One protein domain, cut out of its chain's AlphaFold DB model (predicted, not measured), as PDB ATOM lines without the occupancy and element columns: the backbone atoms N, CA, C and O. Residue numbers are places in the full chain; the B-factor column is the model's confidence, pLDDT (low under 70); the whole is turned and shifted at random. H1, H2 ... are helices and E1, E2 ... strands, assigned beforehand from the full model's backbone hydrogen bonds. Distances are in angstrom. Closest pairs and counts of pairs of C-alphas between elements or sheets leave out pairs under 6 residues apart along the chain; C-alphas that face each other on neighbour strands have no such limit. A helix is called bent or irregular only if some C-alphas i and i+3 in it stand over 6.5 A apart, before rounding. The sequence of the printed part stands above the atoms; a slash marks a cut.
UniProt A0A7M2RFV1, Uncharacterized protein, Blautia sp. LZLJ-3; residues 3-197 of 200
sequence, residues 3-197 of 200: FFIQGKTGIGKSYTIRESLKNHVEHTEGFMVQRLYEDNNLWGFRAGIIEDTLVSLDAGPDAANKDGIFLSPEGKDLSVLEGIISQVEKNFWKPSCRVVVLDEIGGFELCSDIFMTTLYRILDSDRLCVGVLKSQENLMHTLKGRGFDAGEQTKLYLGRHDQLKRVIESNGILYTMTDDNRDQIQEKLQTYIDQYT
ATOM      1  N   PHE A   3      37.317 -48.548 -29.340       98.44
ATOM      2  CA  PHE A   3      36.442 -49.688 -29.071       98.44
ATOM      3  C   PHE A   3      36.353 -49.897 -27.561       98.44
ATOM      4  O   PHE A   3      37.227 -50.496 -26.938       98.44
ATOM      5  N   PHE A   4      35.286 -49.398 -26.952       98.50
ATOM      6  CA  PHE A   4      35.096 -49.497 -25.511       98.50
ATOM      7  C   PHE A   4      33.900 -50.364 -25.163       98.50
ATOM      8  O   PHE A   4      32.913 -50.437 -25.897       98.50
ATOM      9  N   ILE A   5      33.984 -51.004 -24.003       97.94
ATOM     10  CA  ILE A   5      32.924 -51.837 -23.455       97.94
ATOM     11  C   ILE A   5      32.499 -51.265 -22.103       97.94
ATOM     12  O   ILE A   5      33.321 -50.972 -21.239       97.94
ATOM     13  N   GLN A   6      31.198 -51.154 -21.883       96.12
ATOM     14  CA  GLN A   6      30.582 -50.905 -20.583       96.12
ATOM     15  C   GLN A   6      29.587 -52.021 -20.262       96.12
ATOM     16  O   GLN A   6      29.229 -52.827 -21.115       96.12
ATOM     17  N   GLY A   7      29.127 -52.093 -19.019       93.56
ATOM     18  CA  GLY A   7      28.162 -53.104 -18.589       93.56
ATOM     19  C   GLY A   7      28.359 -53.493 -17.134       93.56
ATOM     20  O   GLY A   7      29.271 -52.993 -16.464       93.56
ATOM     21  N   LYS A   8      27.518 -54.411 -16.651       90.94
ATOM     22  CA  LYS A   8      27.504 -54.841 -15.246       90.94
ATOM     23  C   LYS A   8      28.886 -55.303 -14.770       90.94
ATOM     24  O   LYS A   8      29.689 -55.856 -15.528       90.94
ATOM     25  N   THR A   9      29.186 -55.056 -13.499       86.81
ATOM     26  CA  THR A   9      30.386 -55.598 -12.848       86.81
ATOM     27  C   THR A   9      30.350 -57.126 -12.916       86.81
ATOM     28  O   THR A   9      29.294 -57.720 -12.726       86.81
ATOM     29  N   GLY A  10      31.480 -57.764 -13.224       87.62
ATOM     30  CA  GLY A  10      31.568 -59.229 -13.280       87.62
ATOM     31  C   GLY A  10      31.055 -59.891 -14.566       87.62
ATOM     32  O   GLY A  10      31.301 -61.075 -14.739       87.62
ATOM     33  N   ILE A  11      30.465 -59.149 -15.516       92.31
ATOM     34  CA  ILE A  11      30.042 -59.698 -16.829       92.31
ATOM     35  C   ILE A  11      31.233 -60.146 -17.711       92.31
ATOM     36  O   ILE A  11      31.068 -60.771 -18.752       92.31
ATOM     37  N   GLY A  12      32.456 -59.812 -17.282       94.38
ATOM     38  CA  GLY A  12      33.712 -60.273 -17.868       94.38
ATOM     39  C   GLY A  12      34.173 -59.512 -19.114       94.38
ATOM     40  O   GLY A  12      34.723 -60.117 -20.030       94.38
ATOM     41  N   LYS A  13      34.010 -58.182 -19.095       96.56
ATOM     42  CA  LYS A  13      34.522 -57.229 -20.100       96.56
ATOM     43  C   LYS A  13      36.045 -57.314 -20.258       96.56
ATOM     44  O   LYS A  13      36.531 -57.576 -21.351       96.56
ATOM     45  N   SER A  14      36.775 -57.174 -19.149       96.62
ATOM     46  CA  SER A  14      38.241 -57.255 -19.105       96.62
ATOM     47  C   SER A  14      38.758 -58.615 -19.576       96.62
ATOM     48  O   SER A  14      39.769 -58.699 -20.262       96.62
ATOM     49  N   TYR A  15      38.016 -59.690 -19.277       96.31
ATOM     50  CA  TYR A  15      38.312 -61.022 -19.805       96.31
ATOM     51  C   TYR A  15      38.163 -61.068 -21.327       96.31
ATOM     52  O   TYR A  15      39.088 -61.492 -22.004       96.31
ATOM     53  N   THR A  16      37.048 -60.574 -21.876       97.38
ATOM     54  CA  THR A  16      36.838 -60.519 -23.331       97.38
ATOM     55  C   THR A  16      37.949 -59.739 -24.039       97.38
ATOM     56  O   THR A  16      38.484 -60.227 -25.029       97.38
ATOM     57  N   ILE A  17      38.350 -58.576 -23.510       97.62
ATOM     58  CA  ILE A  17      39.462 -57.788 -24.070       97.62
ATOM     59  C   ILE A  17      40.772 -58.578 -24.014       97.62
ATOM     60  O   ILE A  17      41.459 -58.704 -25.025       97.62
ATOM     61  N   ARG A  18      41.101 -59.151 -22.850       96.25
ATOM     62  CA  ARG A  18      42.323 -59.940 -22.657       96.25
ATOM     63  C   ARG A  18      42.403 -61.118 -23.629       96.25
ATOM     64  O   ARG A  18      43.460 -61.352 -24.204       96.25
ATOM     65  N   GLU A  19      41.316 -61.865 -23.802       95.44
ATOM     66  CA  GLU A  19      41.285 -63.029 -24.693       95.44
ATOM     67  C   GLU A  19      41.531 -62.643 -26.154       95.44
ATOM     68  O   GLU A  19      42.319 -63.309 -26.824       95.44
ATOM     69  N   SER A  20      40.933 -61.545 -26.625       96.31
ATOM     70  CA  SER A  20      41.117 -61.068 -28.002       96.31
ATOM     71  C   SER A  20      42.535 -60.559 -28.302       96.31
ATOM     72  O   SER A  20      42.942 -60.502 -29.460       96.31
ATOM     73  N   LEU A  21      43.311 -60.207 -27.273       95.12
ATOM     74  CA  LEU A  21      44.669 -59.670 -27.418       95.12
ATOM     75  C   LEU A  21      45.775 -60.726 -27.318       95.12
ATOM     76  O   LEU A  21      46.936 -60.402 -27.553       95.12
ATOM     77  N   LYS A  22      45.458 -61.978 -26.963       92.56
ATOM     78  CA  LYS A  22      46.464 -63.017 -26.658       92.56
ATOM     79  C   LYS A  22      47.523 -63.223 -27.742       92.56
ATOM     80  O   LYS A  22      48.660 -63.529 -27.402       92.56
ATOM     81  N   ASN A  23      47.144 -63.066 -29.006       92.62
ATOM     82  CA  ASN A  23      48.022 -63.284 -30.158       92.62
ATOM     83  C   ASN A  23      48.581 -61.979 -30.746       92.62
ATOM     84  O   ASN A  23      49.095 -62.008 -31.854       92.62
ATOM     85  N   HIS A  24      48.414 -60.855 -30.042       94.19
ATOM     86  CA  HIS A  24      48.716 -59.503 -30.532       94.19
ATOM     87  C   HIS A  24      49.440 -58.650 -29.477       94.19
ATOM     88  O   HIS A  24      49.436 -57.416 -29.542       94.19
ATOM     89  N   VAL A  25      50.017 -59.285 -28.452       93.94
ATOM     90  CA  VAL A  25      50.611 -58.603 -27.287       93.94
ATOM     91  C   VAL A  25      51.806 -57.748 -27.701       93.94
ATOM     92  O   VAL A  25      51.939 -56.621 -27.243       93.94
ATOM     93  N   GLU A  26      52.609 -58.219 -28.647       92.75
ATOM     94  CA  GLU A  26      53.770 -57.523 -29.211       92.75
ATOM     95  C   GLU A  26      53.423 -56.208 -29.930       92.75
ATOM     96  O   GLU A  26      54.289 -55.358 -30.161       92.75
ATOM     97  N   HIS A  27      52.148 -56.032 -30.277       94.44
ATOM     98  CA  HIS A  27      51.600 -54.827 -30.888       94.44
ATOM     99  C   HIS A  27      50.750 -53.996 -29.927       94.44
ATOM    100  O   HIS A  27      50.133 -53.011 -30.347       94.44
ATOM    101  N   THR A  28      50.704 -54.384 -28.658       95.69
ATOM    102  CA  THR A  28      49.811 -53.811 -27.662       95.69
ATOM    103  C   THR A  28      50.609 -53.082 -26.593       95.69
ATOM    104  O   THR A  28      51.512 -53.635 -25.981       95.69
ATOM    105  N   GLU A  29      50.234 -51.839 -26.328       95.88
ATOM    106  CA  GLU A  29      50.663 -51.094 -25.143       95.88
ATOM    107  C   GLU A  29      49.422 -50.731 -24.322       95.88
ATOM    108  O   GLU A  29      48.287 -50.926 -24.758       95.88
ATOM    109  N   GLY A  30      49.610 -50.186 -23.125       96.94
ATOM    110  CA  GLY A  30      48.498 -49.756 -22.283       96.94
ATOM    111  C   GLY A  30      48.570 -50.326 -20.881       96.94
ATOM    112  O   GLY A  30      49.626 -50.767 -20.425       96.94
ATOM    113  N   PHE A  31      47.437 -50.315 -20.189       96.94
ATOM    114  CA  PHE A  31      47.324 -50.898 -18.862       96.94
ATOM    115  C   PHE A  31      46.017 -51.662 -18.679       96.94
ATOM    116  O   PHE A  31      45.003 -51.376 -19.320       96.94
ATOM    117  N   MET A  32      46.057 -52.619 -17.753       96.06
ATOM    118  CA  MET A  32      44.884 -53.323 -17.249       96.06
ATOM    119  C   MET A  32      44.791 -53.186 -15.726       96.06
ATOM    120  O   MET A  32      45.790 -53.309 -15.012       96.06
ATOM    121  N   VAL A  33      43.586 -52.956 -15.216       93.94
ATOM    122  CA  VAL A  33      43.280 -52.913 -13.793       93.94
ATOM    123  C   VAL A  33      43.161 -54.345 -13.295       93.94
ATOM    124  O   VAL A  33      42.290 -55.108 -13.708       93.94
ATOM    125  N   GLN A  34      44.043 -54.691 -12.373       93.31
ATOM    126  CA  GLN A  34      44.086 -55.967 -11.690       93.31
ATOM    127  C   GLN A  34      43.448 -55.835 -10.308       93.31
ATOM    128  O   GLN A  34      43.733 -54.895  -9.558       93.31
ATOM    129  N   ARG A  35      42.603 -56.805  -9.955       93.06
ATOM    130  CA  ARG A  35      42.041 -56.943  -8.611       93.06
ATOM    131  C   ARG A  35      43.039 -57.666  -7.716       93.06
ATOM    132  O   ARG A  35      43.573 -58.712  -8.085       93.06
ATOM    133  N   LEU A  36      43.266 -57.111  -6.535       93.44
ATOM    134  CA  LEU A  36      44.152 -57.686  -5.533       93.44
ATOM    135  C   LEU A  36      43.316 -58.355  -4.450       93.44
ATOM    136  O   LEU A  36      42.391 -57.732  -3.927       93.44
ATOM    137  N   TYR A  37      43.636 -59.604  -4.121       92.94
ATOM    138  CA  TYR A  37      42.915 -60.403  -3.135       92.94
ATOM    139  C   TYR A  37      43.825 -60.833  -1.986       92.94
ATOM    140  O   TYR A  37      44.850 -61.470  -2.213       92.94
ATOM    141  N   GLU A  38      43.409 -60.541  -0.758       92.44
ATOM    142  CA  GLU A  38      44.044 -61.004   0.478       92.44
ATOM    143  C   GLU A  38      43.034 -61.883   1.223       92.44
ATOM    144  O   GLU A  38      41.886 -61.480   1.418       92.44
ATOM    145  N   ASP A  39      43.407 -63.120   1.558       91.06
ATOM    146  CA  ASP A  39      42.518 -64.097   2.207       91.06
ATOM    147  C   ASP A  39      41.145 -64.259   1.512       91.06
ATOM    148  O   ASP A  39      40.097 -64.325   2.156       91.06
ATOM    149  N   ASN A  40      41.140 -64.304   0.171       88.88
ATOM    150  CA  ASN A  40      39.951 -64.337  -0.704       88.88
ATOM    151  C   ASN A  40      39.035 -63.100  -0.643       88.88
ATOM    152  O   ASN A  40      37.993 -63.075  -1.302       88.88
ATOM    153  N   ASN A  41      39.417 -62.055   0.086       91.56
ATOM    154  CA  ASN A  41      38.711 -60.781   0.110       91.56
ATOM    155  C   ASN A  41      39.355 -59.805  -0.871       91.56
ATOM    156  O   ASN A  41      40.576 -59.742  -0.988       91.56
ATOM    157  N   LEU A  42      38.531 -59.023  -1.572       91.75
ATOM    158  CA  LEU A  42      39.031 -57.942  -2.419       91.75
ATOM    159  C   LEU A  42      39.736 -56.906  -1.534       91.75
ATOM    160  O   LEU A  42      39.090 -56.206  -0.755       91.75
ATOM    161  N   TRP A  43      41.051 -56.815  -1.682       92.94
ATOM    162  CA  TRP A  43      41.931 -55.956  -0.901       92.94
ATOM    163  C   TRP A  43      42.125 -54.593  -1.567       92.94
ATOM    164  O   TRP A  43      42.032 -53.549  -0.923       92.94
ATOM    165  N   GLY A  44      42.341 -54.584  -2.883       92.44
ATOM    166  CA  GLY A  44      42.675 -53.363  -3.605       92.44
ATOM    167  C   GLY A  44      42.717 -53.535  -5.115       92.44
ATOM    168  O   GLY A  44      42.280 -54.548  -5.665       92.44
ATOM    169  N   PHE A  45      43.244 -52.516  -5.783       93.00
ATOM    170  CA  PHE A  45      43.383 -52.459  -7.228       93.00
ATOM    171  C   PHE A  45      44.745 -51.903  -7.620       93.00
ATOM    172  O   PHE A  45      45.258 -50.948  -7.028       93.00
ATOM    173  N   ARG A  46      45.288 -52.501  -8.673       93.50
ATOM    174  CA  ARG A  46      46.548 -52.121  -9.299       93.50
ATOM    175  C   ARG A  46      46.317 -51.855 -10.778       93.50
ATOM    176  O   ARG A  46      45.525 -52.550 -11.399       93.50
ATOM    177  N   ALA A  47      47.030 -50.899 -11.353       94.31
ATOM    178  CA  ALA A  47      47.150 -50.744 -12.796       94.31
ATOM    179  C   ALA A  47      48.455 -51.416 -13.236       94.31
ATOM    180  O   ALA A  47      49.539 -50.993 -12.842       94.31
ATOM    181  N   GLY A  48      48.356 -52.505 -13.995       93.12
ATOM    182  CA  GLY A  48      49.518 -53.168 -14.583       93.12
ATOM    183  C   GLY A  48      49.723 -52.709 -16.021       93.12
ATOM    184  O   GLY A  48      48.779 -52.757 -16.806       93.12
ATOM    185  N   ILE A  49      50.943 -52.297 -16.362       93.44
ATOM    186  CA  ILE A  49      51.340 -52.007 -17.745       93.44
ATOM    187  C   ILE A  49      51.418 -53.316 -18.537       93.44
ATOM    188  O   ILE A  49      51.866 -54.337 -18.013       93.44
ATOM    189  N   ILE A  50      50.966 -53.279 -19.789       93.00
ATOM    190  CA  ILE A  50      51.190 -54.358 -20.752       93.00
ATOM    191  C   ILE A  50      52.598 -54.185 -21.322       93.00
ATOM    192  O   ILE A  50      52.906 -53.153 -21.909       93.00
ATOM    193  N   GLU A  51      53.434 -55.198 -21.120       84.69
ATOM    194  CA  GLU A  51      54.770 -55.300 -21.713       84.69
ATOM    195  C   GLU A  51      54.781 -56.529 -22.636       84.69
ATOM    196  O   GLU A  51      53.955 -56.630 -23.537       84.69
ATOM    197  N   ASP A  52      55.628 -57.525 -22.372       83.69
ATOM    198  CA  ASP A  52      55.703 -58.750 -23.183       83.69
ATOM    199  C   ASP A  52      54.556 -59.738 -22.903       83.69
ATOM    200  O   ASP A  52      54.377 -60.733 -23.607       83.69
ATOM    201  N   THR A  53      53.784 -59.506 -21.837       88.44
ATOM    202  CA  THR A  53      52.670 -60.370 -21.437       88.44
ATOM    203  C   THR A  53      51.482 -59.558 -20.941       88.44
ATOM    204  O   THR A  53      51.625 -58.494 -20.338       88.44
ATOM    205  N   LEU A  54      50.278 -60.089 -21.162       90.38
ATOM    206  CA  LEU A  54      49.062 -59.495 -20.617       90.38
ATOM    207  C   LEU A  54      49.011 -59.692 -19.096       90.38
ATOM    208  O   LEU A  54      49.145 -60.816 -18.596       90.38
ATOM    209  N   VAL A  55      48.647 -58.637 -18.373       89.56
ATOM    210  CA  VAL A  55      48.480 -58.617 -16.909       89.56
ATOM    211  C   VAL A  55      47.328 -59.524 -16.466       89.56
ATOM    212  O   VAL A  55      46.220 -59.428 -17.001       89.56
ATOM    213  N   SER A  56      47.558 -60.424 -15.502       90.25
ATOM    214  CA  SER A  56      46.476 -61.257 -14.954       90.25
ATOM    215  C   SER A  56      45.380 -60.381 -14.338       90.25
ATOM    216  O   SER A  56      45.668 -59.342 -13.754       90.25
ATOM    217  N   LEU A  57      44.116 -60.792 -14.443       90.62
ATOM    218  CA  LEU A  57      43.006 -59.987 -13.915       90.62
ATOM    219  C   LEU A  57      42.954 -59.983 -12.381       90.62
ATOM    220  O   LEU A  57      42.463 -59.023 -11.791       90.62
ATOM    221  N   ASP A  58      43.500 -61.031 -11.762       92.56
ATOM    222  CA  ASP A  58      43.530 -61.235 -10.317       92.56
ATOM    223  C   ASP A  58      44.960 -61.580  -9.861       92.56
ATOM    224  O   ASP A  58      45.711 -62.242 -10.592       92.56
ATOM    225  N   ALA A  59      45.340 -61.119  -8.668       90.56
ATOM    226  CA  ALA A  59      46.596 -61.457  -7.992       90.56
ATOM    227  C   ALA A  59      46.491 -61.262  -6.467       90.56
ATOM    228  O   ALA A  59      45.551 -60.637  -5.979       90.56
ATOM    229  N   GLY A  60      47.468 -61.774  -5.716       88.25
ATOM    230  CA  GLY A  60      47.670 -61.391  -4.314       88.25
ATOM    231  C   GLY A  60      48.460 -60.076  -4.190       88.25
ATOM    232  O   GLY A  60      49.207 -59.751  -5.118       88.25
ATOM    233  N   PRO A  61      48.351 -59.335  -3.068       81.88
ATOM    234  CA  PRO A  61      49.116 -58.106  -2.834       81.88
ATOM    235  C   PRO A  61      50.634 -58.300  -2.962       81.88
ATOM    236  O   PRO A  61      51.309 -57.451  -3.536       81.88
ATOM    237  N   ASP A  62      51.150 -59.447  -2.511       76.62
ATOM    238  CA  ASP A  62      52.584 -59.773  -2.529       76.62
ATOM    239  C   ASP A  62      53.130 -60.131  -3.921       76.62
ATOM    240  O   ASP A  62      54.336 -60.092  -4.153       76.62
ATOM    241  N   ALA A  63      52.254 -60.499  -4.863       63.16
ATOM    242  CA  ALA A  63      52.644 -60.872  -6.224       63.16
ATOM    243  C   ALA A  63      52.936 -59.649  -7.111       63.16
ATOM    244  O   ALA A  63      53.443 -59.785  -8.227       63.16
ATOM    245  N   ALA A  64      52.600 -58.453  -6.632       53.53
ATOM    246  CA  ALA A  64      53.002 -57.202  -7.234       53.53
ATOM    247  C   ALA A  64      54.233 -56.695  -6.474       53.53
ATOM    248  O   ALA A  64      54.150 -56.408  -5.281       53.53
ATOM    249  N   ASN A  65      55.361 -56.469  -7.155       56.16
ATOM    250  CA  ASN A  65      56.179 -55.328  -6.736       56.16
ATOM    251  C   ASN A  65      55.188 -54.163  -6.603       56.16
ATOM    252  O   ASN A  65      54.406 -53.970  -7.530       56.16
ATOM    253  N   LYS A  66      55.126 -53.486  -5.446       63.97
ATOM    254  CA  LYS A  66      54.048 -52.544  -5.050       63.97
ATOM    255  C   LYS A  66      53.706 -51.451  -6.084       63.97
ATOM    256  O   LYS A  66      52.732 -50.720  -5.917       63.97
ATOM    257  N   ASP A  67      54.509 -51.339  -7.131       78.62
ATOM    258  CA  ASP A  67      54.300 -50.549  -8.328       78.62
ATOM    259  C   ASP A  67      52.900 -50.774  -8.928       78.62
ATOM    260  O   ASP A  67      52.433 -51.894  -9.154       78.62
ATOM    261  N   GLY A  68      52.204 -49.669  -9.185       89.12
ATOM    262  CA  GLY A  68      50.888 -49.684  -9.820       89.12
ATOM    263  C   GLY A  68      49.701 -49.837  -8.866       89.12
ATOM    264  O   GLY A  68      48.572 -49.674  -9.327       89.12
ATOM    265  N   ILE A  69      49.891 -50.103  -7.564       93.38
ATOM    266  CA  ILE A  69      48.787 -50.102  -6.585       93.38
ATOM    267  C   ILE A  69      48.285 -48.669  -6.403       93.38
ATOM    268  O   ILE A  69      48.977 -47.825  -5.847       93.38
ATOM    269  N   PHE A  70      47.064 -48.399  -6.857       92.44
ATOM    270  CA  PHE A  70      46.466 -47.060  -6.799       92.44
ATOM    271  C   PHE A  70      45.274 -46.982  -5.838       92.44
ATOM    272  O   PHE A  70      44.769 -45.894  -5.553       92.44
ATOM    273  N   LEU A  71      44.781 -48.129  -5.366       91.00
ATOM    274  CA  LEU A  71      43.692 -48.213  -4.403       91.00
ATOM    275  C   LEU A  71      43.908 -49.413  -3.482       91.00
ATOM    276  O   LEU A  71      43.966 -50.551  -3.941       91.00
ATOM    277  N   SER A  72      43.964 -49.150  -2.184       91.44
ATOM    278  CA  SER A  72      44.172 -50.141  -1.126       91.44
ATOM    279  C   SER A  72      43.435 -49.711   0.155       91.44
ATOM    280  O   SER A  72      42.785 -48.651   0.171       91.44
ATOM    281  N   PRO A  73      43.514 -50.488   1.253       89.38
ATOM    282  CA  PRO A  73      43.034 -50.043   2.557       89.38
ATOM    283  C   PRO A  73      43.749 -48.783   3.069       89.38
ATOM    284  O   PRO A  73      43.133 -48.008   3.800       89.38
ATOM    285  N   GLU A  74      45.002 -48.533   2.660       87.19
ATOM    286  CA  GLU A  74      45.741 -47.324   3.056       87.19
ATOM    287  C   GLU A  74      45.230 -46.053   2.366       87.19
ATOM    288  O   GLU A  74      45.382 -44.955   2.905       87.19
ATOM    289  N   GLY A  75      44.598 -46.170   1.194       86.75
ATOM    290  CA  GLY A  75      44.020 -45.019   0.515       86.75
ATOM    291  C   GLY A  75      43.954 -45.133  -1.003       86.75
ATOM    292  O   GLY A  75      43.888 -46.217  -1.578       86.75
ATOM    293  N   LYS A  76      43.892 -43.964  -1.642       88.44
ATOM    294  CA  LYS A  76      43.932 -43.788  -3.095       88.44
ATOM    295  C   LYS A  76      45.193 -43.016  -3.446       88.44
ATOM    296  O   LYS A  76      45.449 -41.995  -2.812       88.44
ATOM    297  N   ASP A  77      45.895 -43.447  -4.481       91.50
ATOM    298  CA  ASP A  77      47.056 -42.740  -5.004       91.50
ATOM    299  C   ASP A  77      46.852 -42.414  -6.484       91.50
ATOM    300  O   ASP A  77      46.916 -43.272  -7.364       91.50
ATOM    301  N   LEU A  78      46.551 -41.143  -6.751       91.38
ATOM    302  CA  LEU A  78      46.339 -40.638  -8.103       91.38
ATOM    303  C   LEU A  78      47.654 -40.513  -8.882       91.38
ATOM    304  O   LEU A  78      47.648 -40.674 -10.101       91.38
ATOM    305  N   SER A  79      48.774 -40.292  -8.187       94.31
ATOM    306  CA  SER A  79      50.088 -40.134  -8.819       94.31
ATOM    307  C   SER A  79      50.554 -41.425  -9.494       94.31
ATOM    308  O   SER A  79      51.214 -41.387 -10.531       94.31
ATOM    309  N   VAL A  80      50.120 -42.578  -8.973       94.62
ATOM    310  CA  VAL A  80      50.338 -43.884  -9.604       94.62
ATOM    311  C   VAL A  80      49.662 -43.943 -10.975       94.62
ATOM    312  O   VAL A  80      50.304 -44.311 -11.956       94.62
ATOM    313  N   LEU A  81      48.395 -43.532 -11.081       95.88
ATOM    314  CA  LEU A  81      47.662 -43.536 -12.355       95.88
ATOM    315  C   LEU A  81      48.239 -42.518 -13.349       95.88
ATOM    316  O   LEU A  81      48.322 -42.808 -14.543       95.88
ATOM    317  N   GLU A  82      48.689 -41.356 -12.869       96.81
ATOM    318  CA  GLU A  82      49.409 -40.362 -13.678       96.81
ATOM    319  C   GLU A  82      50.741 -40.905 -14.219       96.81
ATOM    320  O   GLU A  82      51.078 -40.686 -15.387       96.81
ATOM    321  N   GLY A  83      51.488 -41.654 -13.405       96.31
ATOM    322  CA  GLY A  83      52.711 -42.334 -13.831       96.31
ATOM    323  C   GLY A  83      52.440 -43.396 -14.897       96.31
ATOM    324  O   GLY A  83      53.110 -43.417 -15.932       96.31
ATOM    325  N   ILE A  84      51.409 -44.217 -14.684       95.75
ATOM    326  CA  ILE A  84      50.979 -45.272 -15.610       95.75
ATOM    327  C   ILE A  84      50.589 -44.686 -16.968       95.75
ATOM    328  O   ILE A  84      51.139 -45.094 -17.990       95.75
ATOM    329  N   ILE A  85      49.696 -43.693 -17.010       97.12
ATOM    330  CA  ILE A  85      49.260 -43.112 -18.289       97.12
ATOM    331  C   ILE A  85      50.405 -42.382 -19.004       97.12
ATOM    332  O   ILE A  85      50.484 -42.424 -20.229       97.12
ATOM    333  N   SER A  86      51.343 -41.786 -18.260       95.56
ATOM    334  CA  SER A  86      52.551 -41.179 -18.833       95.56
ATOM    335  C   SER A  86      53.484 -42.224 -19.452       95.56
ATOM    336  O   SER A  86      54.137 -41.959 -20.462       95.56
ATOM    337  N   GLN A  87      53.577 -43.417 -18.860       94.81
ATOM    338  CA  GLN A  87      54.337 -44.531 -19.427       94.81
ATOM    339  C   GLN A  87      53.677 -45.061 -20.703       94.81
ATOM    340  O   GLN A  87      54.367 -45.244 -21.705       94.81
ATOM    341  N   VAL A  88      52.349 -45.217 -20.699       95.81
ATOM    342  CA  VAL A  88      51.585 -45.571 -21.905       95.81
ATOM    343  C   VAL A  88      51.801 -44.533 -23.002       95.81
ATOM    344  O   VAL A  88      52.104 -44.904 -24.133       95.81
ATOM    345  N   GLU A  89      51.739 -43.239 -22.667       94.56
ATOM    346  CA  GLU A  89      51.992 -42.151 -23.616       94.56
ATOM    347  C   GLU A  89      53.366 -42.269 -24.285       94.56
ATOM    348  O   GLU A  89      53.480 -42.163 -25.505       94.56
ATOM    349  N   LYS A  90      54.422 -42.519 -23.506       92.94
ATOM    350  CA  LYS A  90      55.781 -42.675 -24.050       92.94
ATOM    351  C   LYS A  90      55.880 -43.832 -25.039       92.94
ATOM    352  O   LYS A  90      56.659 -43.760 -25.989       92.94
ATOM    353  N   ASN A  91      55.112 -44.891 -24.810       91.50
ATOM    354  CA  ASN A  91      55.240 -46.120 -25.562       91.50
ATOM    355  C   ASN A  91      54.320 -46.211 -26.782       91.50
ATOM    356  O   ASN A  91      54.732 -46.791 -27.786       91.50
ATOM    357  N   PHE A  92      53.115 -45.632 -26.757       89.94
ATOM    358  CA  PHE A  92      52.174 -45.838 -27.868       89.94
ATOM    359  C   PHE A  92      52.602 -45.156 -29.178       89.94
ATOM    360  O   PHE A  92      52.144 -45.525 -30.261       89.94
ATOM    361  N   TRP A  93      53.535 -44.199 -29.112       87.25
ATOM    362  CA  TRP A  93      54.153 -43.599 -30.297       87.25
ATOM    363  C   TRP A  93      55.101 -44.546 -31.038       87.25
ATOM    364  O   TRP A  93      55.425 -44.291 -32.200       87.25
ATOM    365  N   LYS A  94      55.535 -45.653 -30.416       90.62
ATOM    366  CA  LYS A  94      56.379 -46.650 -31.082       90.62
ATOM    367  C   LYS A  94      55.681 -47.152 -32.357       90.62
ATOM    368  O   LYS A  94      54.477 -47.422 -32.338       90.62
ATOM    369  N   PRO A  95      56.398 -47.330 -33.481       88.94
ATOM    370  CA  PRO A  95      55.794 -47.858 -34.706       88.94
ATOM    371  C   PRO A  95      55.147 -49.240 -34.531       88.94
ATOM    372  O   PRO A  95      54.153 -49.526 -35.195       88.94
ATOM    373  N   SER A  96      55.679 -50.063 -33.619       90.19
ATOM    374  CA  SER A  96      55.174 -51.404 -33.301       90.19
ATOM    375  C   SER A  96      53.829 -51.408 -32.572       90.19
ATOM    376  O   SER A  96      53.075 -52.361 -32.742       90.19
ATOM    377  N   CYS A  97      53.507 -50.362 -31.803       94.25
ATOM    378  CA  CYS A  97      52.284 -50.287 -31.006       94.25
ATOM    379  C   CYS A  97      51.076 -49.963 -31.887       94.25
ATOM    380  O   CYS A  97      50.895 -48.826 -32.300       94.25
ATOM    381  N   ARG A  98      50.209 -50.922 -32.174       95.56
ATOM    382  CA  ARG A  98      49.001 -50.712 -32.993       95.56
ATOM    383  C   ARG A  98      47.734 -50.589 -32.157       95.56
ATOM    384  O   ARG A  98      46.799 -49.908 -32.582       95.56
ATOM    385  N   VAL A  99      47.737 -51.201 -30.976       97.06
ATOM    386  CA  VAL A  99      46.605 -51.239 -30.053       97.06
ATOM    387  C   VAL A  99      47.018 -50.635 -28.714       97.06
ATOM    388  O   VAL A  99      48.094 -50.933 -28.203       97.06
ATOM    389  N   VAL A 100      46.161 -49.789 -28.142       97.88
ATOM    390  CA  VAL A 100      46.343 -49.223 -26.800       97.88
ATOM    391  C   VAL A 100      45.209 -49.682 -25.894       97.88
ATOM    392  O   VAL A 100      44.043 -49.406 -26.175       97.88
ATOM    393  N   VAL A 101      45.539 -50.366 -24.801       98.25
ATOM    394  CA  VAL A 101      44.565 -50.879 -23.831       98.25
ATOM    395  C   VAL A 101      44.384 -49.911 -22.666       98.25
ATOM    396  O   VAL A 101      45.346 -49.471 -22.040       98.25
ATOM    397  N   LEU A 102      43.127 -49.596 -22.370       98.06
ATOM    398  CA  LEU A 102      42.693 -48.676 -21.320       98.06
ATOM    399  C   LEU A 102      41.570 -49.341 -20.503       98.06
ATOM    400  O   LEU A 102      40.395 -48.977 -20.599       98.06
ATOM    401  N   ASP A 103      41.916 -50.381 -19.746       96.00
ATOM    402  CA  ASP A 103      40.976 -51.181 -18.951       96.00
ATOM    403  C   ASP A 103      41.327 -51.031 -17.466       96.00
ATOM    404  O   ASP A 103      42.371 -51.488 -17.052       96.00
ATOM    405  N   GLU A 104      40.577 -50.379 -16.589       94.88
ATOM    406  CA  GLU A 104      39.305 -49.677 -16.744       94.88
ATOM    407  C   GLU A 104      39.515 -48.167 -16.534       94.88
ATOM    408  O   GLU A 104      40.253 -47.771 -15.629       94.88
ATOM    409  N   ILE A 105      38.825 -47.335 -17.323       95.19
ATOM    410  CA  ILE A 105      38.778 -45.868 -17.170       95.19
ATOM    411  C   ILE A 105      37.371 -45.379 -16.790       95.19
ATOM    412  O   ILE A 105      36.369 -46.063 -16.998       95.19
ATOM    413  N   GLY A 106      37.267 -44.168 -16.246       90.81
ATOM    414  CA  GLY A 106      36.037 -43.594 -15.684       90.81
ATOM    415  C   GLY A 106      35.935 -43.707 -14.155       90.81
ATOM    416  O   GLY A 106      34.863 -43.488 -13.582       90.81
ATOM    417  N   GLY A 107      37.029 -44.071 -13.489       88.44
ATOM    418  CA  GLY A 107      37.239 -44.010 -12.049       88.44
ATOM    419  C   GLY A 107      37.823 -42.666 -11.604       88.44
ATOM    420  O   GLY A 107      37.652 -41.643 -12.271       88.44
ATOM    421  N   PHE A 108      38.438 -42.640 -10.417       85.00
ATOM    422  CA  PHE A 108      38.832 -41.385  -9.759       85.00
ATOM    423  C   PHE A 108      39.984 -40.654 -10.452       85.00
ATOM    424  O   PHE A 108      40.248 -39.497 -10.126       85.00
ATOM    425  N   GLU A 109      40.613 -41.285 -11.440       91.38
ATOM    426  CA  GLU A 109      41.542 -40.648 -12.365       91.38
ATOM    427  C   GLU A 109      40.919 -39.489 -13.142       91.38
ATOM    428  O   GLU A 109      41.637 -38.568 -13.524       91.38
ATOM    429  N   LEU A 110      39.586 -39.453 -13.280       91.69
ATOM    430  CA  LEU A 110      38.891 -38.304 -13.859       91.69
ATOM    431  C   LEU A 110      39.155 -37.001 -13.079       91.69
ATOM    432  O   LEU A 110      39.001 -35.925 -13.649       91.69
ATOM    433  N   CYS A 111      39.589 -37.053 -11.816       87.69
ATOM    434  CA  CYS A 111      39.993 -35.864 -11.057       87.69
ATOM    435  C   CYS A 111      41.357 -35.285 -11.477       87.69
ATOM    436  O   CYS A 111      41.631 -34.133 -11.151       87.69
ATOM    437  N   SER A 112      42.210 -36.043 -12.174       91.75
ATOM    438  CA  SER A 112      43.542 -35.581 -12.585       91.75
ATOM    439  C   SER A 112      43.513 -34.929 -13.964       91.75
ATOM    440  O   SER A 112      43.175 -35.559 -14.963       91.75
ATOM    441  N   ASP A 113      43.951 -33.675 -14.042       94.75
ATOM    442  CA  ASP A 113      44.126 -32.980 -15.323       94.75
ATOM    443  C   ASP A 113      45.261 -33.583 -16.153       94.75
ATOM    444  O   ASP A 113      45.166 -33.645 -17.381       94.75
ATOM    445  N   ILE A 114      46.311 -34.066 -15.481       95.81
ATOM    446  CA  ILE A 114      47.453 -34.740 -16.108       95.81
ATOM    447  C   ILE A 114      46.967 -36.018 -16.788       95.81
ATOM    448  O   ILE A 114      47.245 -36.240 -17.971       95.81
ATOM    449  N   PHE A 115      46.185 -36.821 -16.065       97.25
ATOM    450  CA  PHE A 115      45.630 -38.054 -16.600       97.25
ATOM    451  C   PHE A 115      44.704 -37.777 -17.781       97.25
ATOM    452  O   PHE A 115      44.881 -38.353 -18.851       97.25
ATOM    453  N   MET A 116      43.758 -36.850 -17.616       97.19
ATOM    454  CA  MET A 116      42.756 -36.552 -18.640       97.19
ATOM    455  C   MET A 116      43.366 -35.978 -19.917       97.19
ATOM    456  O   MET A 116      42.993 -36.389 -21.013       97.19
ATOM    457  N   THR A 117      44.335 -35.068 -19.793       97.50
ATOM    458  CA  THR A 117      45.026 -34.494 -20.957       97.50
ATOM    459  C   THR A 117      45.754 -35.579 -21.748       97.50
ATOM    460  O   THR A 117      45.663 -35.621 -22.974       97.50
ATOM    461  N   THR A 118      46.437 -36.485 -21.049       97.56
ATOM    462  CA  THR A 118      47.178 -37.590 -21.668       97.56
ATOM    463  C   THR A 118      46.236 -38.608 -22.310       97.56
ATOM    464  O   THR A 118      46.429 -38.996 -23.461       97.56
ATOM    465  N   LEU A 119      45.164 -38.980 -21.607       98.00
ATOM    466  CA  LEU A 119      44.121 -39.868 -22.110       98.00
ATOM    467  C   LEU A 119      43.512 -39.340 -23.414       98.00
ATOM    468  O   LEU A 119      43.361 -40.101 -24.365       98.00
ATOM    469  N   TYR A 120      43.192 -38.047 -23.490       97.75
ATOM    470  CA  TYR A 120      42.626 -37.473 -24.710       97.75
ATOM    471  C   TYR A 120      43.601 -37.492 -25.887       97.75
ATOM    472  O   TYR A 120      43.165 -37.769 -26.999       97.75
ATOM    473  N   ARG A 121      44.907 -37.296 -25.665       96.38
ATOM    474  CA  ARG A 121      45.911 -37.459 -26.734       96.38
ATOM    475  C   ARG A 121      45.989 -38.897 -27.245       96.38
ATOM    476  O   ARG A 121      46.126 -39.106 -28.444       96.38
ATOM    477  N   ILE A 122      45.880 -39.876 -26.349       97.19
ATOM    478  CA  ILE A 122      45.858 -41.297 -26.718       97.19
ATOM    479  C   ILE A 122      44.594 -41.617 -27.535       97.19
ATOM    480  O   ILE A 122      44.695 -42.218 -28.602       97.19
ATOM    481  N   LEU A 123      43.417 -41.177 -27.079       97.31
ATOM    482  CA  LEU A 123      42.132 -41.428 -27.754       97.31
ATOM    483  C   LEU A 123      41.989 -40.714 -29.110       97.31
ATOM    484  O   LEU A 123      41.214 -41.166 -29.954       97.31
ATOM    485  N   ASP A 124      42.710 -39.611 -29.311       95.62
ATOM    486  CA  ASP A 124      42.769 -38.866 -30.579       95.62
ATOM    487  C   ASP A 124      43.832 -39.419 -31.551       95.62
ATOM    488  O   ASP A 124      44.007 -38.917 -32.659       95.62
ATOM    489  N   SER A 125      44.556 -40.469 -31.155       93.38
ATOM    490  CA  SER A 125      45.584 -41.074 -32.000       93.38
ATOM    491  C   SER A 125      45.018 -41.924 -33.145       93.38
ATOM    492  O   SER A 125      43.840 -42.298 -33.193       93.38
ATOM    493  N   ASP A 126      45.905 -42.285 -34.070       92.31
ATOM    494  CA  ASP A 126      45.643 -43.215 -35.169       92.31
ATOM    495  C   ASP A 126      45.663 -44.693 -34.735       92.31
ATOM    496  O   ASP A 126      45.429 -45.583 -35.553       92.31
ATOM    497  N   ARG A 127      45.914 -44.973 -33.450       94.75
ATOM    498  CA  ARG A 127      45.920 -46.332 -32.901       94.75
ATOM    499  C   ARG A 127      44.499 -46.805 -32.588       94.75
ATOM    500  O   ARG A 127      43.559 -46.013 -32.431       94.75
ATOM    501  N   LEU A 128      44.333 -48.121 -32.491       97.50
ATOM    502  CA  LEU A 128      43.104 -48.707 -31.966       97.50
ATOM    503  C   LEU A 128      43.143 -48.630 -30.439       97.50
ATOM    504  O   LEU A 128      43.912 -49.346 -29.806       97.50
ATOM    505  N   CYS A 129      42.311 -47.788 -29.837       98.31
ATOM    506  CA  CYS A 129      42.158 -47.759 -28.386       98.31
ATOM    507  C   CYS A 129      41.061 -48.740 -27.972       98.31
ATOM    508  O   CYS A 129      39.914 -48.587 -28.393       98.31
ATOM    509  N   VAL A 130      41.397 -49.723 -27.140       98.44
ATOM    510  CA  VAL A 130      40.462 -50.724 -26.613       98.44
ATOM    511  C   VAL A 130      40.369 -50.571 -25.105       98.44
ATOM    512  O   VAL A 130      41.387 -50.425 -24.436       98.44
ATOM    513  N   GLY A 131      39.177 -50.630 -24.522       98.12
ATOM    514  CA  GLY A 131      39.099 -50.493 -23.074       98.12
ATOM    515  C   GLY A 131      37.739 -50.732 -22.459       98.12
ATOM    516  O   GLY A 131      36.757 -51.070 -23.125       98.12
ATOM    517  N   VAL A 132      37.690 -50.525 -21.148       97.75
ATOM    518  CA  VAL A 132      36.454 -50.573 -20.371       97.75
ATOM    519  C   VAL A 132      36.148 -49.181 -19.857       97.75
ATOM    520  O   VAL A 132      36.986 -48.560 -19.206       97.75
ATOM    521  N   LEU A 133      34.932 -48.703 -20.123       96.56
ATOM    522  CA  LEU A 133      34.415 -47.489 -19.502       96.56
ATOM    523  C   LEU A 133      33.529 -47.872 -18.312       96.56
ATOM    524  O   LEU A 133      32.512 -48.562 -18.459       96.56
ATOM    525  N   LYS A 134      33.898 -47.400 -17.121       91.31
ATOM    526  CA  LYS A 134      33.115 -47.572 -15.896       91.31
ATOM    527  C   LYS A 134      31.749 -46.905 -16.050       91.31
ATOM    528  O   LYS A 134      31.654 -45.767 -16.507       91.31
ATOM    529  N   SER A 135      30.680 -47.586 -15.638       80.88
ATOM    530  CA  SER A 135      29.337 -46.994 -15.648       80.88
ATOM    531  C   SER A 135      29.204 -45.871 -14.610       80.88
ATOM    532  O   SER A 135      29.813 -45.917 -13.537       80.88
ATOM    533  N   GLN A 136      28.343 -44.887 -14.893       73.00
ATOM    534  CA  GLN A 136      28.050 -43.790 -13.959       73.00
ATOM    535  C   GLN A 136      27.442 -44.277 -12.631       73.00
ATOM    536  O   GLN A 136      27.658 -43.677 -11.582       73.00
ATOM    537  N   GLU A 137      26.712 -45.393 -12.644       66.38
ATOM    538  CA  GLU A 137      26.117 -45.978 -11.438       66.38
ATOM    539  C   GLU A 137      27.188 -46.529 -10.479       66.38
ATOM    540  O   GLU A 137      27.202 -46.192  -9.291       66.38
ATOM    541  N   ASN A 138      28.161 -47.281 -11.007       63.97
ATOM    542  CA  ASN A 138      29.321 -47.757 -10.242       63.97
ATOM    543  C   ASN A 138      30.173 -46.589  -9.722       63.97
ATOM    544  O   ASN A 138      30.781 -46.648  -8.647       63.97
ATOM    545  N   LEU A 139      30.207 -45.511 -10.496       63.91
ATOM    546  CA  LEU A 139      30.891 -44.289 -10.137       63.91
ATOM    547  C   LEU A 139      30.224 -43.574  -8.945       63.91
ATOM    548  O   LEU A 139      30.909 -43.208  -7.987       63.91
ATOM    549  N   MET A 140      28.897 -43.442  -8.937       63.50
ATOM    550  CA  MET A 140      28.164 -42.805  -7.834       63.50
ATOM    551  C   MET A 140      28.366 -43.518  -6.490       63.50
ATOM    552  O   MET A 140      28.441 -42.857  -5.453       63.50
ATOM    553  N   HIS A 141      28.518 -44.845  -6.493       62.66
ATOM    554  CA  HIS A 141      28.883 -45.608  -5.293       62.66
ATOM    555  C   HIS A 141      30.290 -45.269  -4.775       62.66
ATOM    556  O   HIS A 141      30.502 -45.194  -3.565       62.66
ATOM    557  N   THR A 142      31.235 -45.001  -5.678       59.06
ATOM    558  CA  THR A 142      32.619 -44.633  -5.331       59.06
ATOM    559  C   THR A 142      32.710 -43.224  -4.732       59.06
ATOM    560  O   THR A 142      33.547 -42.983  -3.859       59.06
ATOM    561  N   LEU A 143      31.838 -42.305  -5.168       59.72
ATOM    562  CA  LEU A 143      31.781 -40.916  -4.693       59.72
ATOM    563  C   LEU A 143      31.001 -40.766  -3.374       59.72
ATOM    564  O   LEU A 143      31.439 -40.040  -2.483       59.72
ATOM    565  N   LYS A 144      29.883 -41.490  -3.199       55.44
ATOM    566  CA  LYS A 144      29.050 -41.423  -1.978       55.44
ATOM    567  C   LYS A 144      29.725 -41.998  -0.728       55.44
ATOM    568  O   LYS A 144      29.393 -41.588   0.378       55.44
ATOM    569  N   GLY A 145      30.651 -42.943  -0.880       51.72
ATOM    570  CA  GLY A 145      31.236 -43.663   0.254       51.72
ATOM    571  C   GLY A 145      32.299 -42.911   1.062       51.72
ATOM    572  O   GLY A 145      32.723 -43.441   2.083       51.72
ATOM    573  N   ARG A 146      32.806 -41.745   0.619       49.53
ATOM    574  CA  ARG A 146      34.056 -41.181   1.183       49.53
ATOM    575  C   ARG A 146      34.147 -39.646   1.212       49.53
ATOM    576  O   ARG A 146      35.149 -39.094   0.774       49.53
ATOM    577  N   GLY A 147      33.136 -38.959   1.749       48.72
ATOM    578  CA  GLY A 147      33.304 -37.583   2.255       48.72
ATOM    579  C   GLY A 147      33.666 -36.501   1.227       48.72
ATOM    580  O   GLY A 147      34.201 -35.466   1.609       48.72
ATOM    581  N   PHE A 148      33.385 -36.719  -0.061       51.91
ATOM    582  CA  PHE A 148      33.448 -35.653  -1.060       51.91
ATOM    583  C   PHE A 148      32.302 -34.672  -0.802       51.91
ATOM    584  O   PHE A 148      31.138 -35.078  -0.796       51.91
ATOM    585  N   ASP A 149      32.625 -33.397  -0.589       53.47
ATOM    586  CA  ASP A 149      31.628 -32.341  -0.428       53.47
ATOM    587  C   ASP A 149      30.806 -32.245  -1.726       53.47
ATOM    588  O   ASP A 149      31.312 -31.953  -2.815       53.47
ATOM    589  N   ALA A 150      29.548 -32.674  -1.637       58.88
ATOM    590  CA  ALA A 150      28.919 -33.496  -2.675       58.88
ATOM    591  C   ALA A 150      28.426 -32.736  -3.921       58.88
ATOM    592  O   ALA A 150      27.888 -33.351  -4.844       58.88
ATOM    593  N   GLY A 151      28.584 -31.412  -3.966       66.31
ATOM    594  CA  GLY A 151      28.009 -30.562  -5.008       66.31
ATOM    595  C   GLY A 151      28.898 -30.401  -6.239       66.31
ATOM    596  O   GLY A 151      28.593 -30.917  -7.314       66.31
ATOM    597  N   GLU A 152      29.973 -29.628  -6.108       70.19
ATOM    598  CA  GLU A 152      30.755 -29.169  -7.264       70.19
ATOM    599  C   GLU A 152      31.710 -30.226  -7.808       70.19
ATOM    600  O   GLU A 152      31.792 -30.405  -9.022       70.19
ATOM    601  N   GLN A 153      32.366 -30.991  -6.934       70.56
ATOM    602  CA  GLN A 153      33.279 -32.051  -7.367       70.56
ATOM    603  C   GLN A 153      32.527 -33.175  -8.083       70.56
ATOM    604  O   GLN A 153      32.963 -33.627  -9.135       70.56
ATOM    605  N   THR A 154      31.345 -33.555  -7.588       76.69
ATOM    606  CA  THR A 154      30.466 -34.515  -8.274       76.69
ATOM    607  C   THR A 154      30.067 -34.013  -9.662       76.69
ATOM    608  O   THR A 154      30.119 -34.777 -10.621       76.69
ATOM    609  N   LYS A 155      29.709 -32.729  -9.801       82.50
ATOM    610  CA  LYS A 155      29.364 -32.135 -11.105       82.50
ATOM    611  C   LYS A 155      30.546 -32.130 -12.067       82.50
ATOM    612  O   LYS A 155      30.376 -32.523 -13.216       82.50
ATOM    613  N   LEU A 156      31.726 -31.711 -11.605       82.56
ATOM    614  CA  LEU A 156      32.949 -31.732 -12.409       82.56
ATOM    615  C   LEU A 156      33.240 -33.149 -12.903       82.56
ATOM    616  O   LEU A 156      33.510 -33.361 -14.083       82.56
ATOM    617  N   TYR A 157      33.128 -34.121 -12.007       83.44
ATOM    618  CA  TYR A 157      33.411 -35.512 -12.303       83.44
ATOM    619  C   TYR A 157      32.421 -36.111 -13.307       83.44
ATOM    620  O   TYR A 157      32.837 -36.725 -14.288       83.44
ATOM    621  N   LEU A 158      31.117 -35.906 -13.099       86.81
ATOM    622  CA  LEU A 158      30.084 -36.339 -14.046       86.81
ATOM    623  C   LEU A 158      30.276 -35.671 -15.411       86.81
ATOM    624  O   LEU A 158      30.205 -36.346 -16.431       86.81
ATOM    625  N   GLY A 159      30.619 -34.379 -15.429       91.44
ATOM    626  CA  GLY A 159      30.939 -33.657 -16.659       91.44
ATOM    627  C   GLY A 159      32.133 -34.254 -17.408       91.44
ATOM    628  O   GLY A 159      32.061 -34.436 -18.622       91.44
ATOM    629  N   ARG A 160      33.207 -34.626 -16.699       92.94
ATOM    630  CA  ARG A 160      34.374 -35.301 -17.297       92.94
ATOM    631  C   ARG A 160      34.049 -36.700 -17.796       92.94
ATOM    632  O   ARG A 160      34.546 -37.092 -18.848       92.94
ATOM    633  N   HIS A 161      33.203 -37.439 -17.081       93.62
ATOM    634  CA  HIS A 161      32.737 -38.757 -17.518       93.62
ATOM    635  C   HIS A 161      31.909 -38.655 -18.805       93.62
ATOM    636  O   HIS A 161      32.207 -39.342 -19.782       93.62
ATOM    637  N   ASP A 162      30.947 -37.730 -18.850       93.94
ATOM    638  CA  ASP A 162      30.145 -37.451 -20.047       93.94
ATOM    639  C   ASP A 162      31.021 -37.003 -21.221       93.94
ATOM    640  O   ASP A 162      30.821 -37.439 -22.357       93.94
ATOM    641  N   GLN A 163      32.010 -36.145 -20.963       95.69
ATOM    642  CA  GLN A 163      32.963 -35.703 -21.978       95.69
ATOM    643  C   GLN A 163      33.795 -36.874 -22.509       95.69
ATOM    644  O   GLN A 163      33.909 -37.027 -23.722       95.69
ATOM    645  N   LEU A 164      34.343 -37.715 -21.629       96.56
ATOM    646  CA  LEU A 164      35.099 -38.906 -22.014       96.56
ATOM    647  C   LEU A 164      34.259 -39.842 -22.886       96.56
ATOM    648  O   LEU A 164      34.717 -40.267 -23.945       96.56
ATOM    649  N   LYS A 165      33.010 -40.100 -22.491       96.50
ATOM    650  CA  LYS A 165      32.079 -40.893 -23.294       96.50
ATOM    651  C   LYS A 165      31.890 -40.301 -24.695       96.50
ATOM    652  O   LYS A 165      32.012 -41.028 -25.675       96.50
ATOM    653  N   ARG A 166      31.655 -38.988 -24.804       96.81
ATOM    654  CA  ARG A 166      31.505 -38.313 -26.107       96.81
ATOM    655  C   ARG A 166      32.761 -38.418 -26.967       96.81
ATOM    656  O   ARG A 166      32.638 -38.622 -28.168       96.81
ATOM    657  N   VAL A 167      33.950 -38.287 -26.376       97.00
ATOM    658  CA  VAL A 167      35.223 -38.436 -27.100       97.00
ATOM    659  C   VAL A 167      35.363 -39.858 -27.644       97.00
ATOM    660  O   VAL A 167      35.634 -40.027 -28.832       97.00
ATOM    661  N   ILE A 168      35.084 -40.875 -26.821       97.50
ATOM    662  CA  ILE A 168      35.080 -42.283 -27.250       97.50
ATOM    663  C   ILE A 168      34.127 -42.479 -28.437       97.50
ATOM    664  O   ILE A 168      34.530 -43.032 -29.457       97.50
ATOM    665  N   GLU A 169      32.890 -41.991 -28.327       96.56
ATOM    666  CA  GLU A 169      31.844 -42.157 -29.345       96.56
ATOM    667  C   GLU A 169      32.073 -41.302 -30.608       96.56
ATOM    668  O   GLU A 169      31.596 -41.664 -31.680       96.56
ATOM    669  N   SER A 170      32.823 -40.197 -30.530       96.00
ATOM    670  CA  SER A 170      33.093 -39.336 -31.696       96.00
ATOM    671  C   SER A 170      34.000 -39.977 -32.750       96.00
ATOM    672  O   SER A 170      33.925 -39.615 -33.922       96.00
ATOM    673  N   ASN A 171      34.836 -40.932 -32.343       94.25
ATOM    674  CA  ASN A 171      35.758 -41.657 -33.218       94.25
ATOM    675  C   ASN A 171      35.804 -43.144 -32.844       94.25
ATOM    676  O   ASN A 171      36.873 -43.751 -32.733       94.25
ATOM    677  N   GLY A 172      34.640 -43.727 -32.559       96.12
ATOM    678  CA  GLY A 172      34.578 -45.089 -32.065       96.12
ATOM    679  C   GLY A 172      33.208 -45.543 -31.606       96.12
ATOM    680  O   GLY A 172      32.180 -44.974 -31.965       96.12
ATOM    681  N   ILE A 173      33.207 -46.626 -30.836       97.00
ATOM    682  CA  ILE A 173      32.004 -47.308 -30.383       97.00
ATOM    683  C   ILE A 173      32.145 -47.642 -28.901       97.00
ATOM    684  O   ILE A 173      33.170 -48.165 -28.462       97.00
ATOM    685  N   LEU A 174      31.083 -47.372 -28.141       97.50
ATOM    686  CA  LEU A 174      30.912 -47.831 -26.769       97.50
ATOM    687  C   LEU A 174      29.814 -48.902 -26.725       97.50
ATOM    688  O   LEU A 174      28.623 -48.595 -26.801       97.50
ATOM    689  N   TYR A 175      30.202 -50.167 -26.595       97.00
ATOM    690  CA  TYR A 175      29.269 -51.287 -26.491       97.00
ATOM    691  C   TYR A 175      28.798 -51.494 -25.057       97.00
ATOM    692  O   TYR A 175      29.597 -51.542 -24.127       97.00
ATOM    693  N   THR A 176      27.500 -51.717 -24.877       96.50
ATOM    694  CA  THR A 176      26.973 -52.258 -23.621       96.50
ATOM    695  C   THR A 176      26.962 -53.782 -23.699       96.50
ATOM    696  O   THR A 176      26.159 -54.357 -24.433       96.50
ATOM    697  N   MET A 177      27.848 -54.431 -22.946       96.75
ATOM    698  CA  MET A 177      27.939 -55.888 -22.863       96.75
ATOM    699  C   MET A 177      26.878 -56.462 -21.922       96.75
ATOM    700  O   MET A 177      26.705 -56.007 -20.784       96.75
ATOM    701  N   THR A 178      26.209 -57.495 -22.413       95.94
ATOM    702  CA  THR A 178      25.272 -58.375 -21.714       95.94
ATOM    703  C   THR A 178      25.700 -59.825 -21.941       95.94
ATOM    704  O   THR A 178      26.586 -60.090 -22.753       95.94
ATOM    705  N   ASP A 179      25.078 -60.773 -21.241       93.88
ATOM    706  CA  ASP A 179      25.339 -62.198 -21.478       93.88
ATOM    707  C   ASP A 179      24.990 -62.604 -22.924       93.88
ATOM    708  O   ASP A 179      25.740 -63.340 -23.554       93.88
ATOM    709  N   ASP A 180      23.914 -62.040 -23.486       96.31
ATOM    710  CA  ASP A 180      23.408 -62.395 -24.821       96.31
ATOM    711  C   ASP A 180      24.292 -61.920 -25.985       96.31
ATOM    712  O   ASP A 180      24.216 -62.469 -27.083       96.31
ATOM    713  N   ASN A 181      25.084 -60.861 -25.791       97.00
ATOM    714  CA  ASN A 181      25.846 -60.227 -26.875       97.00
ATOM    715  C   ASN A 181      27.365 -60.345 -26.718       97.00
ATOM    716  O   ASN A 181      28.110 -59.776 -27.521       97.00
ATOM    717  N   ARG A 182      27.827 -61.068 -25.698       95.69
ATOM    718  CA  ARG A 182      29.243 -61.176 -25.351       95.69
ATOM    719  C   ARG A 182      30.089 -61.711 -26.500       95.69
ATOM    720  O   ARG A 182      31.070 -61.067 -26.869       95.69
ATOM    721  N   ASP A 183      29.674 -62.831 -27.080       96.00
ATOM    722  CA  ASP A 183      30.402 -63.493 -28.168       96.00
ATOM    723  C   ASP A 183      30.448 -62.595 -29.409       96.00
ATOM    724  O   ASP A 183      31.502 -62.397 -30.006       96.00
ATOM    725  N   GLN A 184      29.336 -61.921 -29.721       97.38
ATOM    726  CA  GLN A 184      29.276 -60.964 -30.826       97.38
ATOM    727  C   GLN A 184      30.225 -59.771 -30.620       97.38
ATOM    728  O   GLN A 184      30.844 -59.292 -31.574       97.38
ATOM    729  N   ILE A 185      30.321 -59.242 -29.396       97.94
ATOM    730  CA  ILE A 185      31.266 -58.161 -29.077       97.94
ATOM    731  C   ILE A 185      32.704 -58.665 -29.224       97.94
ATOM    732  O   ILE A 185      33.531 -57.944 -29.782       97.94
ATOM    733  N   GLN A 186      32.994 -59.886 -28.772       97.25
ATOM    734  CA  GLN A 186      34.319 -60.491 -28.883       97.25
ATOM    735  C   GLN A 186      34.745 -60.686 -30.344       97.25
ATOM    736  O   GLN A 186      35.851 -60.293 -30.705       97.25
ATOM    737  N   GLU A 187      33.873 -61.223 -31.199       97.19
ATOM    738  CA  GLU A 187      34.147 -61.400 -32.634       97.19
ATOM    739  C   GLU A 187      34.431 -60.066 -33.335       97.19
ATOM    740  O   GLU A 187      35.375 -59.944 -34.124       97.19
ATOM    741  N   LYS A 188      33.642 -59.030 -33.020       97.44
ATOM    742  CA  LYS A 188      33.871 -57.681 -33.551       97.44
ATOM    743  C   LYS A 188      35.203 -57.121 -33.082       97.44
ATOM    744  O   LYS A 188      35.948 -56.591 -33.900       97.44
ATOM    745  N   LEU A 189      35.500 -57.239 -31.787       97.56
ATOM    746  CA  LEU A 189      36.763 -56.774 -31.227       97.56
ATOM    747  C   LEU A 189      37.948 -57.466 -31.908       97.56
ATOM    748  O   LEU A 189      38.877 -56.783 -32.328       97.56
ATOM    749  N   GLN A 190      37.881 -58.788 -32.089       96.56
ATOM    750  CA  GLN A 190      38.914 -59.548 -32.791       96.56
ATOM    751  C   GLN A 190      39.128 -59.027 -34.214       96.56
ATOM    752  O   GLN A 190      40.258 -58.765 -34.606       96.56
ATOM    753  N   THR A 191      38.040 -58.784 -34.949       95.56
ATOM    754  CA  THR A 191      38.104 -58.240 -36.314       95.56
ATOM    755  C   THR A 191      38.816 -56.885 -36.356       95.56
ATOM    756  O   THR A 191      39.620 -56.642 -37.253       95.56
ATOM    757  N   TYR A 192      38.535 -55.992 -35.401       95.69
ATOM    758  CA  TYR A 192      39.222 -54.701 -35.319       95.69
ATOM    759  C   TYR A 192      40.694 -54.855 -34.956       95.69
ATOM    760  O   TYR A 192      41.521 -54.171 -35.548       95.69
ATOM    761  N   ILE A 193      41.026 -55.734 -34.009       96.19
ATOM    762  CA  ILE A 193      42.421 -55.988 -33.644       96.19
ATOM    763  C   ILE A 193      43.180 -56.483 -34.878       96.19
ATOM    764  O   ILE A 193      44.105 -55.801 -35.300       96.19
ATOM    765  N   ASP A 194      42.709 -57.540 -35.543       94.38
ATOM    766  CA  ASP A 194      43.380 -58.137 -36.709       94.38
ATOM    767  C   ASP A 194      43.586 -57.140 -37.872       94.38
ATOM    768  O   ASP A 194      44.562 -57.231 -38.616       94.38
ATOM    769  N   GLN A 195      42.692 -56.155 -38.037       93.44
ATOM    770  CA  GLN A 195      42.854 -55.079 -39.028       93.44
ATOM    771  C   GLN A 195      43.994 -54.109 -38.688       93.44
ATOM    772  O   GLN A 195      44.622 -53.558 -39.593       93.44
ATOM    773  N   TYR A 196      44.236 -53.866 -37.400       93.00
ATOM    774  CA  TYR A 196      45.281 -52.963 -36.914       93.00
ATOM    775  C   TYR A 196      46.611 -53.686 -36.684       93.00
ATOM    776  O   TYR A 196      47.668 -53.054 -36.761       93.00
ATOM    777  N   THR A 197      46.570 -54.996 -36.446       89.06
ATOM    778  CA  THR A 197      47.719 -55.883 -36.241       89.06
ATOM    779  C   THR A 197      47.755 -56.963 -37.323       89.06
ATOM    780  O   THR A 197      47.506 -58.137 -37.052       89.06
TER     781      THR A 197
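AT A GLANCE: This is residues 3 to 197 of the 200 residues of an uncharacterized protein of Blautia sp. LZLJ-3 (UniProt A0A7M2RFV1). A twisted seven-stranded sheet runs through the middle between two helix layers, H1 and H7 packed on one face, H2 and H6 on the other. At one edge E2, E3 and E4 fold back and forth; residues 145 to 152, around the H5 to H6 turn, stick out. The printed part has 195 residues, with seven named helices and seven named strands in the order E1 H1 E2 E3 E4 H2 E5 H3 H4 E6 H5 H6 E7 H7. The mixed sheet runs E4 E3 E2 E5 E6 E1 E7; the class is mixed, helices and strands, and the whole is compact, radius of gyration of the C-alphas 16.0 A, spans 46 by 38 by 37 A.

HOW THE PARTS SIT: Start at E1, residues 3 to 7, parallel to E7, residues 172 to 177, with N 4 and O 173 2.9 A apart, within hydrogen-bond range. E1 is also parallel to E6, residues 128 to 133 (N 5 and O 131, 2.9 A). Beyond E6 comes E5, residues 99 to 105, parallel (N 100 and O 128, 2.8 A), then E2, residues 28 to 38, parallel to E5 (N 31 and O 101, 2.9 A). E3, residues 41 to 49, and E4, residues 69 to 72, continue from E2 as a meander, each strand the antiparallel neighbour of the one before; look at N 34 and O 46, 2.8 A, and N 45 and O 71, 2.8 A. H1, residues 13 to 21, touches H7, residues 179 to 196, on the same face; the C-alphas of Ser 20 and Gln 190 are closest, 5.5 A. On the opposite face find H2, residues 78 to 92, at a height of 8.4 A over the sheet, and H6, residues 152 to 170, at 11.8 A. H4, residues 113 to 123, touches H2 at a shallow tilt of 28 degrees, its Phe 115 C-alpha 5.3 A from that of Glu 82, and only grazes the sheet with residues 119 to 123. H3, residues 108 to 111, and H5, residues 136 to 144, are not on the sheet; H5 and H6 form a helical hairpin and only just touch, with 3 pairs of C-alphas within 8 A, the closest those of Leu 143 and Thr 154, 7.5 A. Every O i to N i+4 pair is within hydrogen-bond range in H1, H2, H4, H5 and H6, 12 of 14 in H7; H3 is too short for one.

IN THESE COORDINATES: Find C-alpha 3 at (36.442, -49.688, -29.071), where E1 begins. E2 runs 29.6 A, E3 23.6 A with a bend of 54 degrees at residue 44, H2 21.3 A and H6 26.6 A. H7, 26.9 A, is irregular, with C-alphas 180 and 183 7.8 A apart, and ends at C-alpha 196, (45.281, -52.963, -36.914).

THE WHOLE: The C-alphas of Asp 149 and Gln 195 are the two farthest apart, 46.2 A. The printed part has no cut, and the E3 to E4 link, 19 residues, is long. Mean pLDDT of the printed part is 89.7; residues 63 to 66 and 137 to 151 are under 70.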